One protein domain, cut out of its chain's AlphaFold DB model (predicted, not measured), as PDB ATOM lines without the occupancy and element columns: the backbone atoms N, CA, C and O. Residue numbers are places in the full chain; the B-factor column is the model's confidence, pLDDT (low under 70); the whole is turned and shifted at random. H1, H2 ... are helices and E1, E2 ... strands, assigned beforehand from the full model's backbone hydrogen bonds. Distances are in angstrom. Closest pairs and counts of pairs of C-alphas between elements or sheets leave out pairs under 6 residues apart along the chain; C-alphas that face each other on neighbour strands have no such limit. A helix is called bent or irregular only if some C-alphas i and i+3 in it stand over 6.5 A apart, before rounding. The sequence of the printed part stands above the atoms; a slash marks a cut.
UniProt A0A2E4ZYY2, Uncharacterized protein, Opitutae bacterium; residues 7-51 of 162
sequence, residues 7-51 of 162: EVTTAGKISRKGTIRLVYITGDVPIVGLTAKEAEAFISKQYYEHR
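This is residues 7 to 51 of the 162 residues of an uncharacterized protein of Opitutae bacterium (UniProt A0A2E4ZYY2). A small hairpin of two short strands, E1 and E2, makes one side of this domain, and a single longer helix, H1, runs along the other side, with a gap between them. The chain folds back from the hairpin to the helix through residues 31 to 35, while residues 7 to 18, a long stretch with no named element, run round the outside before E1. The printed part has 45 residues, with E1, E2 and H1 in that order along the chain; the sheet has the order E1 - E2 and is antiparallel. The class is mixed, helices and strands, with under half of the residues in named elements. The whole is compact, with a radius of gyration of the C-alphas of 10.1 A and spans of 26 by 17 by 17 A.

Find C-alpha 19 at (220.386, 220.913, 175.119), where E1 begins; it covers residues 19 to 21 and measures 7.0 A from first to last C-alpha. Go on to C-alpha 28 at (223.931, 221.909, 179.375), the first of E2, which covers residues 28 to 30 over 6.5 A. The helix H1 takes residues 36 to 49, and from Ala 36 it runs 19.9 A to C-alpha 49 at (237.821, 218.157, 175.644).

Begin with the sheet, where E1 and E2 form a hairpin, antiparallel neighbours with 140 degrees between their directions. Look at C-alphas 19 and 30, which face each other at 4.2 A, and at C-alphas 21 and 28, which face each other at 5.1 A. Between them, N 20 and O 29 are within hydrogen-bond range at 2.8 A, and so are N 29 and O 20, also at 2.8 A. From the sheet, move to H1: E2 and H1 are near each other, with 6 pairs of C-alphas within 10 A but no pair within 8 A. E1 and H1 are apart. Along H1, every O i to N i+4 pair is within hydrogen-bond range, and the helix is neither bent nor irregular.

The outline is only just rounded. The two C-alphas farthest apart are those of Arg 16 and Arg 51, at 27.8 A, while the first and last printed C-alphas, Glu 7 and Arg 51, are 16.8 A apart. The printed part has no cut. The link from E2 to H1, with 5 residues, is tight; that from E1 to E2, with 6 residues, is short, and no link is long. In the B-factor column of this model the mean pLDDT of the printed part is 86.4, and no printed residue is under 70.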
ATOM      1  N   GLU A   7     228.117 203.435 184.325       74.00
ATOM      2  CA  GLU A   7     227.830 204.573 185.202       74.00
ATOM      3  C   GLU A   7     227.532 205.875 184.440       74.00
ATOM      4  O   GLU A   7     226.865 206.767 184.965       74.00
ATOM      5  N   VAL A   8     227.949 205.964 183.171       75.62
ATOM      6  CA  VAL A   8     227.639 207.089 182.265       75.62
ATOM      7  C   VAL A   8     226.444 206.792 181.355       75.62
ATOM      8  O   VAL A   8     225.944 207.655 180.623       75.62
ATOM      9  N   THR A   9     225.908 205.574 181.412       76.50
ATOM     10  CA  THR A   9     224.714 205.206 180.656       76.50
ATOM     11  C   THR A   9     223.463 205.765 181.328       76.50
ATOM     12  O   THR A   9     222.874 205.156 182.212       76.50
ATOM     13  N   THR A  10     223.028 206.939 180.865       72.56
ATOM     14  CA  THR A  10     221.811 207.604 181.344       72.56
ATOM     15  C   THR A  10     220.795 207.855 180.229       72.56
ATOM     16  O   THR A  10     221.149 208.019 179.057       72.56
ATOM     17  N   ALA A  11     219.516 207.902 180.605       72.44
ATOM     18  CA  ALA A  11     218.432 208.375 179.756       72.44
ATOM     19  C   ALA A  11     218.267 209.891 179.953       72.44
ATOM     20  O   ALA A  11     217.633 210.345 180.905       72.44
ATOM     21  N   GLY A  12     218.859 210.686 179.058       76.00
ATOM     22  CA  GLY A  12     218.760 212.146 179.083       76.00
ATOM     23  C   GLY A  12     217.560 212.663 178.287       76.00
ATOM     24  O   GLY A  12     217.324 212.230 177.161       76.00
ATOM     25  N   LYS A  13     216.811 213.619 178.848       79.56
ATOM     26  CA  LYS A  13     215.780 214.370 178.115       79.56
ATOM     27  C   LYS A  13     216.416 215.580 177.433       79.56
ATOM     28  O   LYS A  13     217.107 216.356 178.089       79.56
ATOM     29  N   ILE A  14     216.123 215.771 176.148       84.19
ATOM     30  CA  ILE A  14     216.497 216.990 175.423       84.19
ATOM     31  C   ILE A  14     215.592 218.133 175.897       84.19
ATOM     32  O   ILE A  14     214.362 218.014 175.908       84.19
ATOM     33  N   SER A  15     216.202 219.227 176.344       81.31
ATOM     34  CA  SER A  15     215.492 220.417 176.806       81.31
ATOM     35  C   SER A  15     214.801 221.132 175.636       81.31
ATOM     36  O   SER A  15     215.142 220.928 174.472       81.31
ATOM     37  N   ARG A  16     213.868 222.050 175.927       72.00
ATOM     38  CA  ARG A  16     213.246 222.901 174.890       72.00
ATOM     39  C   ARG A  16     214.257 223.772 174.133       72.00
ATOM     40  O   ARG A  16     213.970 224.192 173.023       72.00
ATOM     41  N   LYS A  17     215.427 224.038 174.724       78.00
ATOM     42  CA  LYS A  17     216.527 224.777 174.086       78.00
ATOM     43  C   LYS A  17     217.408 223.873 173.208       78.00
ATOM     44  O   LYS A  17     218.414 224.337 172.688       78.00
ATOM     45  N   GLY A  18     217.061 222.588 173.076       83.19
ATOM     46  CA  GLY A  18     217.834 221.600 172.326       83.19
ATOM     47  C   GLY A  18     219.159 221.225 172.994       83.19
ATOM     48  O   GLY A  18     220.130 220.897 172.317       83.19
ATOM     49  N   THR A  19     219.212 221.295 174.325       89.31
ATOM     50  CA  THR A  19     220.386 220.913 175.119       89.31
ATOM     51  C   THR A  19     220.158 219.598 175.860       89.31
ATOM     52  O   THR A  19     219.019 219.243 176.173       89.31
ATOM     53  N   ILE A  20     221.235 218.882 176.171       89.69
ATOM     54  CA  ILE A  20     221.233 217.666 176.988       89.69
ATOM     55  C   ILE A  20     222.227 217.809 178.142       89.69
ATOM     56  O   ILE A  20     223.259 218.459 178.005       89.69
ATOM     57  N   ARG A  21     221.931 217.185 179.285       88.50
ATOM     58  CA  ARG A  21     222.894 217.056 180.384       88.50
ATOM     59  C   ARG A  21     223.651 215.749 180.269       88.50
ATOM     60  O   ARG A  21     223.040 214.691 180.109       88.50
ATOM     61  N   LEU A  22     224.966 215.846 180.371       88.06
ATOM     62  CA  LEU A  22     225.873 214.712 180.337       88.06
ATOM     63  C   LEU A  22     226.422 214.450 181.740       88.06
ATOM     64  O   LEU A  22     226.551 215.363 182.553       88.06
ATOM     65  N   VAL A  23     226.718 213.187 182.034       87.31
ATOM     66  CA  VAL A  23     227.339 212.805 183.307       87.31
ATOM     67  C   VAL A  23     228.777 213.333 183.307       87.31
ATOM     68  O   VAL A  23     229.423 213.342 182.266       87.31
ATOM     69  N   TYR A  24     229.266 213.821 184.448       88.19
ATOM     70  CA  TYR A  24     230.615 214.390 184.627       88.19
ATOM     71  C   TYR A  24     230.947 215.679 183.852       88.19
ATOM     72  O   TYR A  24     231.990 216.276 184.108       88.19
ATOM     73  N   ILE A  25     230.070 216.158 182.968       87.31
ATOM     74  CA  ILE A  25     230.213 217.462 182.311       87.31
ATOM     75  C   ILE A  25     229.282 218.456 182.997       87.31
ATOM     76  O   ILE A  25     228.064 218.277 183.038       87.31
ATOM     77  N   THR A  26     229.859 219.525 183.537       85.69
ATOM     78  CA  THR A  26     229.087 220.589 184.177       85.69
ATOM     79  C   THR A  26     228.408 221.453 183.123       85.69
ATOM     80  O   THR A  26     229.074 222.091 182.313       85.69
ATOM     81  N   GLY A  27     227.080 221.526 183.189       84.75
ATOM     82  CA  GLY A  27     226.270 222.383 182.328       84.75
ATOM     83  C   GLY A  27     225.480 221.623 181.266       84.75
ATOM     84  O   GLY A  27     225.443 220.395 181.219       84.75
ATOM     85  N   ASP A  28     224.792 222.400 180.441       88.50
ATOM     86  CA  ASP A  28     223.931 221.909 179.375       88.50
ATOM     87  C   ASP A  28     224.711 221.908 178.051       88.50
ATOM     88  O   ASP A  28     225.239 222.937 177.631       88.50
ATOM     89  N   VAL A  29     224.754 220.764 177.371       89.81
ATOM     90  CA  VAL A  29     225.463 220.587 176.099       89.81
ATOM     91  C   VAL A  29     224.481 220.765 174.935       89.81
ATOM     92  O   VAL A  29     223.484 220.038 174.874       89.81
ATOM     93  N   PRO A  30     224.703 221.717 174.012       90.56
ATOM     94  CA  PRO A  30     223.806 221.945 172.886       90.56
ATOM     95  C   PRO A  30     223.965 220.851 171.829       90.56
ATOM     96  O   PRO A  30     225.065 220.587 171.359       90.56
ATOM     97  N   ILE A  31     222.851 220.239 171.435       90.19
ATOM     98  CA  ILE A  31     222.792 219.236 170.358       90.19
ATOM     99  C   ILE A  31     221.691 219.563 169.339       90.19
ATOM    100  O   ILE A  31     221.290 218.718 168.542       90.19
ATOM    101  N   VAL A  32     221.168 220.790 169.385       85.81
ATOM    102  CA  VAL A  32     220.131 221.278 168.474       85.81
ATOM    103  C   VAL A  32     220.631 221.278 167.032       85.81
ATOM    104  O   VAL A  32     221.759 221.680 166.761       85.81
ATOM    105  N   GLY A  33     219.784 220.824 166.108       82.00
ATOM    106  CA  GLY A  33     220.104 220.777 164.679       82.00
ATOM    107  C   GLY A  33     221.066 219.659 164.269       82.00
ATOM    108  O   GLY A  33     221.299 219.500 163.076       82.00
ATOM    109  N   LEU A  34     221.588 218.872 165.216       87.94
ATOM    110  CA  LEU A  34     222.417 217.708 164.920       87.94
ATOM    111  C   LEU A  34     221.545 216.473 164.689       87.94
ATOM    112  O   LEU A  34     220.598 216.205 165.433       87.94
ATOM    113  N   THR A  35     221.910 215.667 163.698       86.69
ATOM    114  CA  THR A  35     221.423 214.291 163.578       86.69
ATOM    115  C   THR A  35     221.930 213.438 164.744       86.69
ATOM    116  O   THR A  35     222.902 213.787 165.417       86.69
ATOM    117  N   ALA A  36     221.319 212.271 164.977       86.12
ATOM    118  CA  ALA A  36     221.755 211.364 166.042       86.12
ATOM    119  C   ALA A  36     223.255 211.017 165.945       86.12
ATOM    120  O   ALA A  36     223.965 211.063 166.946       86.12
ATOM    121  N   LYS A  37     223.753 210.765 164.728       88.81
ATOM    122  CA  LYS A  37     225.161 210.436 164.463       88.81
ATOM    123  C   LYS A  37     226.102 211.618 164.718       88.81
ATOM    124  O   LYS A  37     227.190 211.446 165.263       88.81
ATOM    125  N   GLU A  38     225.697 212.825 164.331       92.00
ATOM    126  CA  GLU A  38     226.476 214.038 164.608       92.00
ATOM    127  C   GLU A  38     226.504 214.341 166.105       92.00
ATOM    128  O   GLU A  38     227.557 214.686 166.640       92.00
ATOM    129  N   ALA A  39     225.382 214.142 166.800       91.62
ATOM    130  CA  ALA A  39     225.307 214.282 168.245       91.62
ATOM    131  C   ALA A  39     226.214 213.270 168.965       91.62
ATOM    132  O   ALA A  39     226.902 213.649 169.908       91.62
ATOM    133  N   GLU A  40     226.292 212.011 168.516       92.62
ATOM    134  CA  GLU A  40     227.233 211.015 169.060       92.62
ATOM    135  C   GLU A  40     228.690 211.474 168.952       92.62
ATOM    136  O   GLU A  40     229.427 211.461 169.943       92.62
ATOM    137  N   ALA A  41     229.099 211.919 167.760       93.94
ATOM    138  CA  ALA A  41     230.449 212.416 167.518       93.94
ATOM    139  C   ALA A  41     230.745 213.677 168.346       93.94
ATOM    140  O   ALA A  41     231.815 213.795 168.947       93.94
ATOM    141  N   PHE A  42     229.780 214.594 168.428       93.81
ATOM    142  CA  PHE A  42     229.900 215.816 169.212       93.81
ATOM    143  C   PHE A  42     230.035 215.524 170.711       93.81
ATOM    144  O   PHE A  42     230.942 216.038 171.360       93.81
ATOM    145  N   ILE A  43     229.198 214.641 171.256       92.31
ATOM    146  CA  ILE A  43     229.257 214.226 172.663       92.31
ATOM    147  C   ILE A  43     230.592 213.533 172.969       92.31
ATOM    148  O   ILE A  43     231.208 213.818 173.996       92.31
ATOM    149  N   SER A  44     231.081 212.667 172.073       92.62
ATOM    150  CA  SER A  44     232.401 212.031 172.211       92.62
ATOM    151  C   SER A  44     233.519 213.075 172.311       92.62
ATOM    152  O   SER A  44     234.375 212.993 173.198       92.62
ATOM    153  N   LYS A  45     233.459 214.115 171.468       93.25
ATOM    154  CA  LYS A  45     234.387 215.249 171.507       93.25
ATOM    155  C   LYS A  45     234.295 216.032 172.822       93.25
ATOM    156  O   LYS A  45     235.338 216.340 173.388       93.25
ATOM    157  N   GLN A  46     233.096 216.295 173.345       93.25
ATOM    158  CA  GLN A  46     232.933 216.990 174.632       93.25
ATOM    159  C   GLN A  46     233.588 216.220 175.790       93.25
ATOM    160  O   GLN A  46     234.328 216.800 176.582       93.25
ATOM    161  N   TYR A  47     233.407 214.900 175.857       93.06
ATOM    162  CA  TYR A  47     234.073 214.078 176.874       93.06
ATOM    163  C   TYR A  47     235.605 214.101 176.774       93.06
ATOM    164  O   TYR A  47     236.289 214.056 177.800       93.06
ATOM    165  N   TYR A  48     236.140 214.180 175.553       92.88
ATOM    166  CA  TYR A  48     237.574 214.316 175.316       92.88
ATOM    167  C   TYR A  48     238.104 215.694 175.733       92.88
ATOM    168  O   TYR A  48     239.093 215.782 176.462       92.88
ATOM    169  N   GLU A  49     237.429 216.775 175.330       92.88
ATOM    170  CA  GLU A  49     237.821 218.157 175.644       92.88
ATOM    171  C   GLU A  49     237.812 218.433 177.152       92.88
ATOM    172  O   GLU A  49     238.728 219.069 177.676       92.88
ATOM    173  N   HIS A  50     236.841 217.866 177.871       92.19
ATOM    174  CA  HIS A  50     236.763 217.931 179.332       92.19
ATOM    175  C   HIS A  50     237.720 216.963 180.054       92.19
ATOM    176  O   HIS A  50     237.709 216.898 181.281       92.19
ATOM    177  N   ARG A  51     238.573 216.233 179.316       92.56
ATOM    178  CA  ARG A  51     239.564 215.270 179.835       92.56
ATOM    179  C   ARG A  51     238.965 214.142 180.685       92.56
ATOM    180  O   ARG A  51     239.656 213.585 181.533       92.56
TER     181      ARG A  51